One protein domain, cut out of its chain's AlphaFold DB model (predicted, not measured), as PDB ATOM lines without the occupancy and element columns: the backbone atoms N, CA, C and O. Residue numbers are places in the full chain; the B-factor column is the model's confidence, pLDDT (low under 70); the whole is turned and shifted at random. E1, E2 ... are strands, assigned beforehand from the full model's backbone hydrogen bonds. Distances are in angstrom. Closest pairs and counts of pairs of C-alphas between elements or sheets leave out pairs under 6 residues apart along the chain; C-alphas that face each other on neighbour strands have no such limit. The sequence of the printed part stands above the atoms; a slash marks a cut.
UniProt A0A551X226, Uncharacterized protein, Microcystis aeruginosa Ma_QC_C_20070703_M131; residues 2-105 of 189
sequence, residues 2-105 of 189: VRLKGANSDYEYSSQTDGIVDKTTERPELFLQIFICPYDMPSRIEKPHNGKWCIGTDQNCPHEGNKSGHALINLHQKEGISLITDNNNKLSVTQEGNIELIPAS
ATOM      1  N   VAL A   2      50.484  68.597  92.439       58.78
ATOM      2  CA  VAL A   2      49.271  69.413  92.263       58.78
ATOM      3  C   VAL A   2      48.081  68.497  92.532       58.78
ATOM      4  O   VAL A   2      47.980  67.452  91.890       58.78
ATOM      5  N   ARG A   3      47.214  68.831  93.494       68.75
ATOM      6  CA  ARG A   3      45.940  68.120  93.648       68.75
ATOM      7  C   ARG A   3      44.874  68.851  92.847       68.75
ATOM      8  O   ARG A   3      44.725  70.066  92.954       68.75
ATOM      9  N   LEU A   4      44.137  68.086  92.049       75.75
ATOM     10  CA  LEU A   4      42.872  68.526  91.479       75.75
ATOM     11  C   LEU A   4      41.855  68.548  92.623       75.75
ATOM     12  O   LEU A   4      41.593  67.511  93.234       75.75
ATOM     13  N   LYS A   5      41.338  69.731  92.949       86.56
ATOM     14  CA  LYS A   5      40.263  69.926  93.929       86.56
ATOM     15  C   LYS A   5      38.992  70.318  93.196       86.56
ATOM     16  O   LYS A   5      39.052  70.676  92.025       86.56
ATOM     17  N   GLY A   6      37.843  70.283  93.853       85.75
ATOM     18  CA  GLY A   6      36.614  70.710  93.200       85.75
ATOM     19  C   GLY A   6      35.478  70.965  94.165       85.75
ATOM     20  O   GLY A   6      35.539  70.573  95.321       85.75
ATOM     21  N   ALA A   7      34.450  71.645  93.685       90.31
ATOM     22  CA  ALA A   7      33.199  71.850  94.392       90.31
ATOM     23  C   ALA A   7      32.039  71.601  93.433       90.31
ATOM     24  O   ALA A   7      32.168  71.783  92.223       90.31
ATOM     25  N   ASN A   8      30.898  71.210  93.980       90.62
ATOM     26  CA  ASN A   8      29.653  71.124  93.237       90.62
ATOM     27  C   ASN A   8      28.547  71.877  93.977       90.62
ATOM     28  O   ASN A   8      28.735  72.375  95.092       90.62
ATOM     29  N   SER A   9      27.399  71.988  93.321       90.06
ATOM     30  CA  SER A   9      26.194  72.569  93.909       90.06
ATOM     31  C   SER A   9      25.716  71.800  95.136       90.06
ATOM     32  O   SER A   9      25.226  72.411  96.083       90.06
ATOM     33  N   ASP A  10      25.917  70.490  95.136       91.62
ATOM     34  CA  ASP A  10      25.200  69.553  95.992       91.62
ATOM     35  C   ASP A  10      25.741  69.501  97.416       91.62
ATOM     36  O   ASP A  10      25.014  69.112  98.321       91.62
ATOM     37  N   TYR A  11      26.996  69.899  97.637       92.25
ATOM     38  CA  TYR A  11      27.635  69.778  98.941       92.25
ATOM     39  C   TYR A  11      28.471  71.001  99.308       92.25
ATOM     40  O   TYR A  11      29.042  71.693  98.461       92.25
ATOM     41  N   GLU A  12      28.596  71.251 100.609       92.81
ATOM     42  CA  GLU A  12      29.598  72.170 101.146       92.81
ATOM     43  C   GLU A  12      30.069  71.756 102.537       92.81
ATOM     44  O   GLU A  12      29.367  71.065 103.267       92.81
ATOM     45  N   TYR A  13      31.260  72.200 102.922       94.06
ATOM     46  CA  TYR A  13      31.740  72.078 104.287       94.06
ATOM     47  C   TYR A  13      31.072  73.133 105.180       94.06
ATOM     48  O   TYR A  13      31.107  74.330 104.892       94.06
ATOM     49  N   SER A  14      30.518  72.687 106.303       93.62
ATOM     50  CA  SER A  14      29.937  73.524 107.348       93.62
ATOM     51  C   SER A  14      30.851  73.555 108.571       93.62
ATOM     52  O   SER A  14      31.151  72.523 109.174       93.62
ATOM     53  N   SER A  15      31.258  74.759 108.985       91.38
ATOM     54  CA  SER A  15      32.025  74.967 110.222       91.38
ATOM     55  C   SER A  15      31.196  74.726 111.486       91.38
ATOM     56  O   SER A  15      31.771  74.462 112.536       91.38
ATOM     57  N   GLN A  16      29.862  74.791 111.394       92.69
ATOM     58  CA  GLN A  16      28.963  74.532 112.523       92.69
ATOM     59  C   GLN A  16      28.929  73.049 112.892       92.69
ATOM     60  O   GLN A  16      28.826  72.707 114.066       92.69
ATOM     61  N   THR A  17      29.014  72.175 111.888       93.12
ATOM     62  CA  THR A  17      28.949  70.717 112.059       93.12
ATOM     63  C   THR A  17      30.310  70.037 111.895       93.12
ATOM     64  O   THR A  17      30.376  68.818 112.004       93.12
ATOM     65  N   ASP A  18      31.372  70.801 111.608       92.75
ATOM     66  CA  ASP A  18      32.718  70.318 111.243       92.75
ATOM     67  C   ASP A  18      32.677  69.189 110.189       92.75
ATOM     68  O   ASP A  18      33.356  68.171 110.309       92.75
ATOM     69  N   GLY A  19      31.846  69.349 109.155       93.62
ATOM     70  CA  GLY A  19      31.570  68.278 108.194       93.62
ATOM     71  C   GLY A  19      30.869  68.743 106.921       93.62
ATOM     72  O   GLY A  19      30.509  69.911 106.787       93.62
ATOM     73  N   ILE A  20      30.692  67.818 105.974       93.31
ATOM     74  CA  ILE A  20      30.012  68.076 104.699       93.31
ATOM     75  C   ILE A  20      28.497  68.024 104.912       93.31
ATOM     76  O   ILE A  20      27.987  67.083 105.517       93.31
ATOM     77  N   VAL A  21      27.787  69.020 104.391       93.81
ATOM     78  CA  VAL A  21      26.325  69.101 104.396       93.81
ATOM     79  C   VAL A  21      25.785  69.086 102.969       93.81
ATOM     80  O   VAL A  21      26.416  69.615 102.053       93.81
ATOM     81  N   ASP A  22      24.616  68.471 102.800       92.69
ATOM     82  CA  ASP A  22      23.864  68.435 101.544       92.69
ATOM     83  C   ASP A  22      23.176  69.792 101.298       92.69
ATOM     84  O   ASP A  22      22.606  70.396 102.209       92.69
ATOM     85  N   LYS A  23      23.278  70.284 100.064       91.81
ATOM     86  CA  LYS A  23      22.765  71.563  99.564       91.81
ATOM     87  C   LYS A  23      21.914  71.424  98.303       91.81
ATOM     88  O   LYS A  23      21.517  72.438  97.729       91.81
ATOM     89  N   THR A  24      21.582  70.200  97.900       85.50
ATOM     90  CA  THR A  24      20.796  69.891  96.692       85.50
ATOM     91  C   THR A  24      19.447  70.610  96.641       85.50
ATOM     92  O   THR A  24      18.990  70.995  95.570       85.50
ATOM     93  N   THR A  25      18.812  70.841  97.792       83.12
ATOM     94  CA  THR A  25      17.512  71.530  97.880       83.12
ATOM     95  C   THR A  25      17.626  73.052  97.967       83.12
ATOM     96  O   THR A  25      16.666  73.760  97.672       83.12
ATOM     97  N   GLU A  26      18.794  73.570  98.353       83.69
ATOM     98  CA  GLU A  26      19.030  75.003  98.561       83.69
ATOM     99  C   GLU A  26      19.576  75.698  97.308       83.69
ATOM    100  O   GLU A  26      19.444  76.915  97.167       83.69
ATOM    101  N   ARG A  27      20.208  74.945  96.397       80.56
ATOM    102  CA  ARG A  27      20.860  75.494  95.204       80.56
ATOM    103  C   ARG A  27      20.129  75.073  93.935       80.56
ATOM    104  O   ARG A  27      20.373  73.983  93.431       80.56
ATOM    105  N   PRO A  28      19.295  75.954  93.353       78.25
ATOM    106  CA  PRO A  28      18.643  75.662  92.080       78.25
ATOM    107  C   PRO A  28      19.634  75.635  90.908       78.25
ATOM    108  O   PRO A  28      19.276  75.213  89.809       78.25
ATOM    109  N   GLU A  29      20.864  76.120  91.115       86.94
ATOM    110  CA  GLU A  29      21.918  76.150  90.108       86.94
ATOM    111  C   GLU A  29      22.899  74.995  90.245       86.94
ATOM    112  O   GLU A  29      23.680  74.945  91.193       86.94
ATOM    113  N   LEU A  30      22.857  74.085  89.267       92.12
ATOM    114  CA  LEU A  30      23.775  72.960  89.167       92.12
ATOM    115  C   LEU A  30      25.103  73.389  88.556       92.12
ATOM    116  O   LEU A  30      25.156  73.964  87.458       92.12
ATOM    117  N   PHE A  31      26.178  73.048  89.257       93.12
ATOM    118  CA  PHE A  31      27.529  73.291  88.787       93.12
ATOM    119  C   PHE A  31      28.510  72.224  89.259       93.12
ATOM    120  O   PHE A  31      28.340  71.604  90.310       93.12
ATOM    121  N   LEU A  32      29.586  72.077  88.496       94.19
ATOM    122  CA  LEU A  32      30.804  71.391  88.889       94.19
ATOM    123  C   LEU A  32      31.986  72.305  88.584       94.19
ATOM    124  O   LEU A  32      32.218  72.688  87.441       94.19
ATOM    125  N   GLN A  33      32.756  72.617  89.615       93.38
ATOM    126  CA  GLN A  33      33.983  73.388  89.518       93.38
ATOM    127  C   GLN A  33      35.162  72.501  89.893       93.38
ATOM    128  O   GLN A  33      35.154  71.879  90.950       93.38
ATOM    129  N   ILE A  34      36.183  72.452  89.043       92.38
ATOM    130  CA  ILE A  34      37.455  71.784  89.315       92.38
ATOM    131  C   ILE A  34      38.530  72.863  89.381       92.38
ATOM    132  O   ILE A  34      38.765  73.595  88.420       92.38
ATOM    133  N   PHE A  35      39.180  72.956  90.529       90.12
ATOM    134  CA  PHE A  35      40.228  73.913  90.828       90.12
ATOM    135  C   PHE A  35      41.592  73.234  90.711       90.12
ATOM    136  O   PHE A  35      41.859  72.201  91.333       90.12
ATOM    137  N   ILE A  36      42.484  73.858  89.955       89.25
ATOM    138  CA  ILE A  36      43.901  73.520  89.922       89.25
ATOM    139  C   ILE A  36      44.595  74.511  90.853       89.25
ATOM    140  O   ILE A  36      44.675  75.701  90.551       89.25
ATOM    141  N   CYS A  37      45.061  74.028  92.007       89.19
ATOM    142  CA  CYS A  37      45.811  74.827  92.970       89.19
ATOM    143  C   CYS A  37      47.236  74.273  93.113       89.19
ATOM    144  O   CYS A  37      47.398  73.136  93.573       89.19
ATOM    145  N   PRO A  38      48.284  75.051  92.782       88.62
ATOM    146  CA  PRO A  38      49.668  74.592  92.916       88.62
ATOM    147  C   PRO A  38      50.089  74.343  94.372       88.62
ATOM    148  O   PRO A  38      51.051  73.615  94.610       88.62
ATOM    149  N   TYR A  39      49.344  74.891  95.335       88.94
ATOM    150  CA  TYR A  39      49.618  74.795  96.771       88.94
ATOM    151  C   TYR A  39      48.702  73.818  97.516       88.94
ATOM    152  O   TYR A  39      48.741  73.789  98.740       88.94
ATOM    153  N   ASP A  40      47.878  73.034  96.805       88.50
ATOM    154  CA  ASP A  40      46.972  72.042  97.412       88.50
ATOM    155  C   ASP A  40      46.035  72.636  98.489       88.50
ATOM    156  O   ASP A  40      45.757  72.037  99.528       88.50
ATOM    157  N   MET A  41      45.567  73.864  98.253       90.88
ATOM    158  CA  MET A  41      44.656  74.558  99.164       90.88
ATOM    159  C   MET A  41      43.235  73.973  99.090       90.88
ATOM    160  O   MET A  41      42.821  73.515  98.020       90.88
ATOM    161  N   PRO A  42      42.466  74.007 100.197       89.56
ATOM    162  CA  PRO A  42      41.166  73.346 100.279       89.56
ATOM    163  C   PRO A  42      40.109  74.016  99.402       89.56
ATOM    164  O   PRO A  42      40.125  75.232  99.204       89.56
ATOM    165  N   SER A  43      39.147  73.223  98.943       90.12
ATOM    166  CA  SER A  43      37.947  73.657  98.216       90.12
ATOM    167  C   SER A  43      36.710  73.696  99.121       90.12
ATOM    168  O   SER A  43      36.761  73.236 100.259       90.12
ATOM    169  N   ARG A  44      35.574  74.217  98.632       90.62
ATOM    170  CA  ARG A  44      34.341  74.391  99.435       90.62
ATOM    171  C   ARG A  44      33.771  73.111 100.059       90.62
ATOM    172  O   ARG A  44      32.914  73.221 100.926       90.62
ATOM    173  N   ILE A  45      34.213  71.929  99.638       90.94
ATOM    174  CA  ILE A  45      33.821  70.631 100.218       90.94
ATOM    175  C   ILE A  45      34.820  70.111 101.266       90.94
ATOM    176  O   ILE A  45      34.701  68.986 101.739       90.94
ATOM    177  N   GLU A  46      35.818  70.914 101.632       91.31
ATOM    178  CA  GLU A  46      36.863  70.582 102.598       91.31
ATOM    179  C   GLU A  46      36.933  71.640 103.702       91.31
ATOM    180  O   GLU A  46      36.442  72.763 103.559       91.31
ATOM    181  N   LYS A  47      37.597  71.300 104.810       93.00
ATOM    182  CA  LYS A  47      37.849  72.249 105.896       93.00
ATOM    183  C   LYS A  47      38.673  73.441 105.377       93.00
ATOM    184  O   LYS A  47      39.711  73.214 104.750       93.00
ATOM    185  N   PRO A  48      38.252  74.695 105.624       92.00
ATOM    186  CA  PRO A  48      38.966  75.865 105.127       92.00
ATOM    187  C   PRO A  48      40.344  76.016 105.778       92.00
ATOM    188  O   PRO A  48      40.547  75.666 106.942       92.00
ATOM    189  N   HIS A  49      41.272  76.631 105.049       90.00
ATOM    190  CA  HIS A  49      42.570  77.050 105.567       90.00
ATOM    191  C   HIS A  49      42.488  78.527 105.951       90.00
ATOM    192  O   HIS A  49      42.137  79.362 105.117       90.00
ATOM    193  N   ASN A  50      42.753  78.861 107.217       88.81
ATOM    194  CA  ASN A  50      42.616  80.227 107.748       88.81
ATOM    195  C   ASN A  50      41.244  80.864 107.436       88.81
ATOM    196  O   ASN A  50      41.144  82.036 107.073       88.81
ATOM    197  N   GLY A  51      40.175  80.062 107.527       89.62
ATOM    198  CA  GLY A  51      38.800  80.498 107.252       89.62
ATOM    199  C   GLY A  51      38.485  80.749 105.773       89.62
ATOM    200  O   GLY A  51      37.444  81.323 105.469       89.62
ATOM    201  N   LYS A  52      39.366  80.344 104.851       91.38
ATOM    202  CA  LYS A  52      39.231  80.569 103.410       91.38
ATOM    203  C   LYS A  52      39.404  79.275 102.612       91.38
ATOM    204  O   LYS A  52      40.074  78.336 103.040       91.38
ATOM    205  N   TRP A  53      38.829  79.266 101.416       90.94
ATOM    206  CA  TRP A  53      38.992  78.212 100.419       90.94
ATOM    207  C   TRP A  53      39.671  78.769  99.180       90.94
ATOM    208  O   TRP A  53      39.517  79.943  98.855       90.94
ATOM    209  N   CYS A  54      40.381  77.911  98.463       89.00
ATOM    210  CA  CYS A  54      40.806  78.210  97.112       89.00
ATOM    211  C   CYS A  54      39.657  77.936  96.143       89.00
ATOM    212  O   CYS A  54      39.075  76.852  96.142       89.00
ATOM    213  N   ILE A  55      39.368  78.917  95.293       86.44
ATOM    214  CA  ILE A  55      38.358  78.818  94.229       86.44
ATOM    215  C   ILE A  55      38.998  78.858  92.833       86.44
ATOM    216  O   ILE A  55      38.422  79.383  91.887       86.44
ATOM    217  N   GLY A  56      40.226  78.337  92.712       83.06
ATOM    218  CA  GLY A  56      40.922  78.201  91.425       83.06
ATOM    219  C   GLY A  56      41.377  79.522  90.802       83.06
ATOM    220  O   GLY A  56      41.569  79.584  89.593       83.06
ATOM    221  N   THR A  57      41.562  80.565  91.614       85.06
ATOM    222  CA  THR A  57      42.098  81.867  91.190       85.06
ATOM    223  C   THR A  57      43.188  82.326  92.154       85.06
ATOM    224  O   THR A  57      43.087  82.101  93.363       85.06
ATOM    225  N   ASP A  58      44.208  83.011  91.635       84.75
ATOM    226  CA  ASP A  58      45.334  83.505  92.435       84.75
ATOM    227  C   ASP A  58      44.881  84.445  93.555       84.75
ATOM    228  O   ASP A  58      45.317  84.322  94.699       84.75
ATOM    229  N   GLN A  59      43.961  85.364  93.238       82.12
ATOM    230  CA  GLN A  59      43.470  86.383  94.173       82.12
ATOM    231  C   GLN A  59      42.803  85.770  95.408       82.12
ATOM    232  O   GLN A  59      42.951  86.287  96.517       82.12
ATOM    233  N   ASN A  60      42.111  84.647  95.228       81.62
ATOM    234  CA  ASN A  60      41.341  83.995  96.283       81.62
ATOM    235  C   ASN A  60      42.066  82.797  96.902       81.62
ATOM    236  O   ASN A  60      41.507  82.117  97.759       81.62
ATOM    237  N   CYS A  61      43.307  82.519  96.499       88.25
ATOM    238  CA  CYS A  61      44.073  81.439  97.097       88.25
ATOM    239  C   CYS A  61      44.461  81.794  98.550       88.25
ATOM    240  O   CYS A  61      45.048  82.858  98.789       88.25
ATOM    241  N   PRO A  62      44.161  80.928  99.538       90.00
ATOM    242  CA  PRO A  62      44.452  81.191 100.946       90.00
ATOM    243  C   PRO A  62      45.924  80.979 101.323       90.00
ATOM    244  O   PRO A  62      46.307  81.332 102.432       90.00
ATOM    245  N   HIS A  63      46.746  80.449 100.413       90.38
ATOM    246  CA  HIS A  63      48.192  80.338 100.598       90.38
ATOM    247  C   HIS A  63      48.827  81.719 100.840       90.38
ATOM    248  O   HIS A  63      48.420  82.710 100.232       90.38
ATOM    249  N   GLU A  64      49.828  81.793 101.716       85.81
ATOM    250  CA  GLU A  64      50.449  83.060 102.143       85.81
ATOM    251  C   GLU A  64      51.592  83.531 101.222       85.81
ATOM    252  O   GLU A  64      51.965  84.701 101.252       85.81
ATOM    253  N   GLY A  65      52.132  82.646 100.376       83.62
ATOM    254  CA  GLY A  65      53.225  82.954  99.444       83.62
ATOM    255  C   GLY A  65      52.770  83.447  98.066       83.62
ATOM    256  O   GLY A  65      51.637  83.887  97.885       83.62
ATOM    257  N   ASN A  66      53.661  83.335  97.067       82.62
ATOM    258  CA  ASN A  66      53.305  83.544  95.658       82.62
ATOM    259  C   ASN A  66      52.059  82.709  95.327       82.62
ATOM    260  O   ASN A  66      51.939  81.579  95.792       82.62
ATOM    261  N   LYS A  67      51.118  83.271  94.574       84.19
ATOM    262  CA  LYS A  67      49.836  82.630  94.271       84.19
ATOM    263  C   LYS A  67      49.695  82.262  92.802       84.19
ATOM    264  O   LYS A  67      48.656  81.733  92.475       84.19
ATOM    265  N   SER A  68      50.701  82.477  91.954       87.06
ATOM    266  CA  SER A  68      50.595  82.215  90.512       87.06
ATOM    267  C   SER A  68      50.371  80.742  90.159       87.06
ATOM    268  O   SER A  68      50.899  79.851  90.833       87.06
ATOM    269  N   GLY A  69      49.625  80.506  89.073       86.25
ATOM    270  CA  GLY A  69      49.458  79.192  88.456       86.25
ATOM    271  C   GLY A  69      48.137  78.494  88.768       86.25
ATOM    272  O   GLY A  69      48.049  77.277  88.592       86.25
ATOM    273  N   HIS A  70      47.118  79.216  89.244       90.12
ATOM    274  CA  HIS A  70      45.786  78.636  89.394       90.12
ATOM    275  C   HIS A  70      45.062  78.486  88.055       90.12
ATOM    276  O   HIS A  70      45.317  79.202  87.084       90.12
ATOM    277  N   ALA A  71      44.114  77.554  88.019       91.31
ATOM    278  CA  ALA A  71      43.130  77.469  86.953       91.31
ATOM    279  C   ALA A  71      41.807  76.893  87.470       91.31
ATOM    280  O   ALA A  71      41.764  76.178  88.478       91.31
ATOM    281  N   LEU A  72      40.735  77.185  86.742       92.69
ATOM    282  CA  LEU A  72      39.374  76.738  86.996       92.69
ATOM    283  C   LEU A  72      38.811  76.053  85.750       92.69
ATOM    284  O   LEU A  72      38.851  76.602  84.650       92.69
ATOM    285  N   ILE A  73      38.225  74.878  85.945       94.31
ATOM    286  CA  ILE A  73      37.307  74.240  85.003       94.31
ATOM    287  C   ILE A  73      35.910  74.375  85.603       94.31
ATOM    288  O   ILE A  73      35.688  73.926  86.723       94.31
ATOM    289  N   ASN A  74      34.978  74.990  84.887       94.75
ATOM    290  CA  ASN A  74      33.601  75.189  85.329       94.75
ATOM    291  C   ASN A  74      32.655  74.484  84.359       94.75
ATOM    292  O   ASN A  74      32.779  74.651  83.147       94.75
ATOM    293  N   LEU A  75      31.716  73.715  84.893       95.31
ATOM    294  CA  LEU A  75      30.552  73.201  84.192       95.31
ATOM    295  C   LEU A  75      29.345  73.777  84.921       95.31
ATOM    296  O   LEU A  75      29.144  73.480  86.093       95.31
ATOM    297  N   HIS A  76      28.556  74.597  84.245       94.69
ATOM    298  CA  HIS A  76      27.429  75.299  84.839       94.69
ATOM    299  C   HIS A  76      26.195  75.137  83.958       94.69
ATOM    300  O   HIS A  76      26.244  75.374  82.747       94.69
ATOM    301  N   GLN A  77      25.056  74.793  84.558       92.44
ATOM    302  CA  GLN A  77      23.836  74.512  83.796       92.44
ATOM    303  C   GLN A  77      23.315  75.705  82.971       92.44
ATOM    304  O   GLN A  77      22.585  75.503  82.009       92.44
ATOM    305  N   LYS A  78      23.689  76.944  83.327       92.38
ATOM    306  CA  LYS A  78      23.321  78.162  82.577       92.38
ATOM    307  C   LYS A  78      24.462  78.769  81.765       92.38
ATOM    308  O   LYS A  78      24.200  79.400  80.754       92.38
ATOM    309  N   GLU A  79      25.712  78.602  82.201       91.62
ATOM    310  CA  GLU A  79      26.859  79.277  81.561       91.62
ATOM    311  C   GLU A  79      27.608  78.354  80.589       91.62
ATOM    312  O   GLU A  79      28.406  78.825  79.783       91.62
ATOM    313  N   GLY A  80      27.347  77.044  80.643       94.75
ATOM    314  CA  GLY A  80      28.014  76.054  79.809       94.75
ATOM    315  C   GLY A  80      29.309  75.554  80.439       94.75
ATOM    316  O   GLY A  80      29.357  75.262  81.634       94.75
ATOM    317  N   ILE A  81      30.350  75.408  79.625       96.81
ATOM    318  CA  ILE A  81      31.652  74.872  80.038       96.81
ATOM    319  C   ILE A  81      32.693  75.973  79.891       96.81
ATOM    320  O   ILE A  81      32.740  76.623  78.850       96.81
ATOM    321  N   SER A  82      33.565  76.169  80.879       96.38
ATOM    322  CA  SER A  82      34.682  77.110  80.756       96.38
ATOM    323  C   SER A  82      35.974  76.614  81.390       96.38
ATOM    324  O   SER A  82      35.958  76.030  82.469       96.38
ATOM    325  N   LEU A  83      37.094  76.933  80.748       94.88
ATOM    326  CA  LEU A  83      38.457  76.805  81.249       94.88
ATOM    327  C   LEU A  83      39.009  78.214  81.460       94.88
ATOM    328  O   LEU A  83      39.053  78.993  80.509       94.88
ATOM    329  N   ILE A  84      39.405  78.548  82.685       92.88
ATOM    330  CA  ILE A  84      39.861  79.888  83.071       92.88
ATOM    331  C   ILE A  84      41.221  79.767  83.756       92.88
ATOM    332  O   ILE A  84      41.359  79.008  84.713       92.88
ATOM    333  N   THR A  85      42.231  80.492  83.275       90.06
ATOM    334  CA  THR A  85      43.549  80.553  83.934       90.06
ATOM    335  C   THR A  85      43.613  81.688  84.955       90.06
ATOM    336  O   THR A  85      42.795  82.605  84.927       90.06
ATOM    337  N   ASP A  86      44.632  81.665  85.809       83.12
ATOM    338  CA  ASP A  86      44.962  82.704  86.792       83.12
ATOM    339  C   ASP A  86      44.871  84.155  86.287       83.12
ATOM    340  O   ASP A  86      44.368  85.031  86.985       83.12
ATOM    341  N   ASN A  87      45.314  84.395  85.056       82.69
ATOM    342  CA  ASN A  87      45.306  85.705  84.412       82.69
ATOM    343  C   ASN A  87      44.022  86.009  83.616       82.69
ATOM    344  O   ASN A  87      44.034  86.898  82.774       82.69
ATOM    345  N   ASN A  88      42.921  85.286  83.848       84.44
ATOM    346  CA  ASN A  88      41.633  85.444  83.155       84.44
ATOM    347  C   ASN A  88      41.655  85.139  81.647       84.44
ATOM    348  O   ASN A  88      40.790  85.609  80.910       84.44
ATOM    349  N   ASN A  89      42.591  84.311  81.167       89.44
ATOM    350  CA  ASN A  89      42.419  83.710  79.842       89.44
ATOM    351  C   ASN A  89      41.285  82.690  79.935       89.44
ATOM    352  O   ASN A  89      41.401  81.727  80.696       89.44
ATOM    353  N   LYS A  90      40.206  82.901  79.178       93.25
ATOM    354  CA  LYS A  90      39.015  82.050  79.204       93.25
ATOM    355  C   LYS A  90      38.752  81.424  77.837       93.25
ATOM    356  O   LYS A  90      38.724  82.110  76.817       93.25
ATOM    357  N   LEU A  91      38.531  80.115  77.848       94.94
ATOM    358  CA  LEU A  91      37.951  79.341  76.752       94.94
ATOM    359  C   LEU A  91      36.620  78.774  77.247       94.94
ATOM    360  O   LEU A  91      36.618  78.040  78.234       94.94
ATOM    361  N   SER A  92      35.507  79.089  76.587       95.94
ATOM    362  CA  SER A  92      34.186  78.562  76.951       95.94
ATOM    363  C   SER A  92      33.378  78.039  75.774       95.94
ATOM    364  O   SER A  92      33.583  78.440  74.633       95.94
ATOM    365  N   VAL A  93      32.447  77.138  76.086       95.94
ATOM    366  CA  VAL A  93      31.335  76.733  75.225       95.94
ATOM    367  C   VAL A  93      30.043  77.095  75.951       95.94
ATOM    368  O   VAL A  93      29.802  76.558  77.032       95.94
ATOM    369  N   THR A  94      29.245  78.007  75.398       94.00
ATOM    370  CA  THR A  94      27.985  78.453  76.020       94.00
ATOM    371  C   THR A  94      26.862  77.431  75.816       94.00
ATOM    372  O   THR A  94      26.995  76.499  75.018       94.00
ATOM    373  N   GLN A  95      25.733  77.599  76.512       91.25
ATOM    374  CA  GLN A  95      24.558  76.726  76.346       91.25
ATOM    375  C   GLN A  95      23.935  76.829  74.943       91.25
ATOM    376  O   GLN A  95      23.345  75.873  74.448       91.25
ATOM    377  N   GLU A  96      24.126  77.958  74.261       94.31
ATOM    378  CA  GLU A  96      23.717  78.175  72.870       94.31
ATOM    379  C   GLU A  96      24.684  77.534  71.857       94.31
ATOM    380  O   GLU A  96      24.436  77.580  70.653       94.31
ATOM    381  N   GLY A  97      25.789  76.934  72.319       90.44
ATOM    382  CA  GLY A  97      26.784  76.265  71.480       90.44
ATOM    383  C   GLY A  97      27.875  77.181  70.917       90.44
ATOM    384  O   GLY A  97      28.633  76.756  70.043       90.44
ATOM    385  N   ASN A  98      27.990  78.420  71.405       91.88
ATOM    386  CA  ASN A  98      29.050  79.337  70.983       91.88
ATOM    387  C   ASN A  98      30.384  78.961  71.631       91.88
ATOM    388  O   ASN A  98      30.423  78.691  72.829       91.88
ATOM    389  N   ILE A  99      31.480  79.005  70.868       93.00
ATOM    390  CA  ILE A  99      32.842  78.896  71.410       93.00
ATOM    391  C   ILE A  99      33.390  80.308  71.620       93.00
ATOM    392  O   ILE A  99      33.597  81.045  70.657       93.00
ATOM    393  N   GLU A 100      33.661  80.671  72.869       91.06
ATOM    394  CA  GLU A 100      34.206  81.975  73.239       91.06
ATOM    395  C   GLU A 100      35.684  81.847  73.619       91.06
ATOM    396  O   GLU A 100      36.077  80.998  74.422       91.06
ATOM    397  N   LEU A 101      36.509  82.726  73.050       90.69
ATOM    398  CA  LEU A 101      37.924  82.878  73.375       90.69
ATOM    399  C   LEU A 101      38.129  84.297  73.900       90.69
ATOM    400  O   LEU A 101      38.104  85.250  73.124       90.69
ATOM    401  N   ILE A 102      38.329  84.433  75.208       88.62
ATOM    402  CA  ILE A 102      38.521  85.723  75.873       88.62
ATOM    403  C   ILE A 102      39.972  85.780  76.364       88.62
ATOM    404  O   ILE A 102      40.295  85.215  77.415       88.62
ATOM    405  N   PRO A 103      40.885  86.384  75.585       86.56
ATOM    406  CA  PRO A 103      42.278  86.520  75.980       86.56
ATOM    407  C   PRO A 103      42.437  87.626  77.025       86.56
ATOM    408  O   PRO A 103      41.846  88.696  76.901       86.56
ATOM    409  N   ALA A 104      43.337  87.423  77.985       84.50
ATOM    410  CA  ALA A 104      43.683  88.453  78.966       84.50
ATOM    411  C   ALA A 104      44.293  89.715  78.322       84.50
ATOM    412  O   ALA A 104      44.172  90.817  78.846       84.50
ATOM    413  N   SER A 105      44.965  89.545  77.179       82.00
ATOM    414  CA  SER A 105      45.708  90.591  76.465       82.00
ATOM    415  C   SER A 105      45.007  91.113  75.205       82.00
ATOM    416  O   SER A 105      45.645  91.769  74.386       82.00
TER     417      SER A 105
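This is residues 2 to 105 of the 189 residues of an uncharacterized protein of Microcystis aeruginosa Ma_QC_C_20070703_M131 (UniProt A0A551X226). Little of the domain is regular structure: a flat, twisted wall of six strands, with the small hairpin E2 and E3 off its E1 edge and the long loop of residues 38 to 70 folded back alongside E1 and E2. The 104 printed residues hold eight named strands, E1 to E8 in chain order, with 41 residues, and no named helix: all strand. The wall's order is E1 E4 E5 E6 E7 E8, antiparallel. It is compact, radius of gyration of the C-alphas 14.5 A, spanning 42 by 37 by 18 A.

E4, residues 31 to 37, E5, 71 to 76, E6, 80 to 85, E7, 90 to 93, and E8, 99 to 102, form a meander, each strand the antiparallel neighbour of the one before. Within hydrogen-bond range are N 34 and O 73, 2.8 A, N 74 and O 82, 2.8 A, N 83 and O 91, 2.8 A, and N 92 and O 100, 2.9 A. Edge strand E1, residues 3 to 8, is antiparallel to E4, with N 7 and O 33 at 2.8 A. E1 runs on into E2, residues 11 to 14, at 100 degrees. E2 forms a hairpin with E3, residues 19 to 22, with N 14 and O 19 at 2.8 A.

E1 begins at C-alpha 3 (45.940, 68.120, 93.648); E8 ends at C-alpha 102 (38.521, 85.723, 75.873). E4 measures 18.8 A.

The farthest C-alphas, Thr 17 and Ser 105, are 44.1 A apart. The printed part has no cut; E4 to E5 is a long link. Residues 2 to 3 are under pLDDT 70.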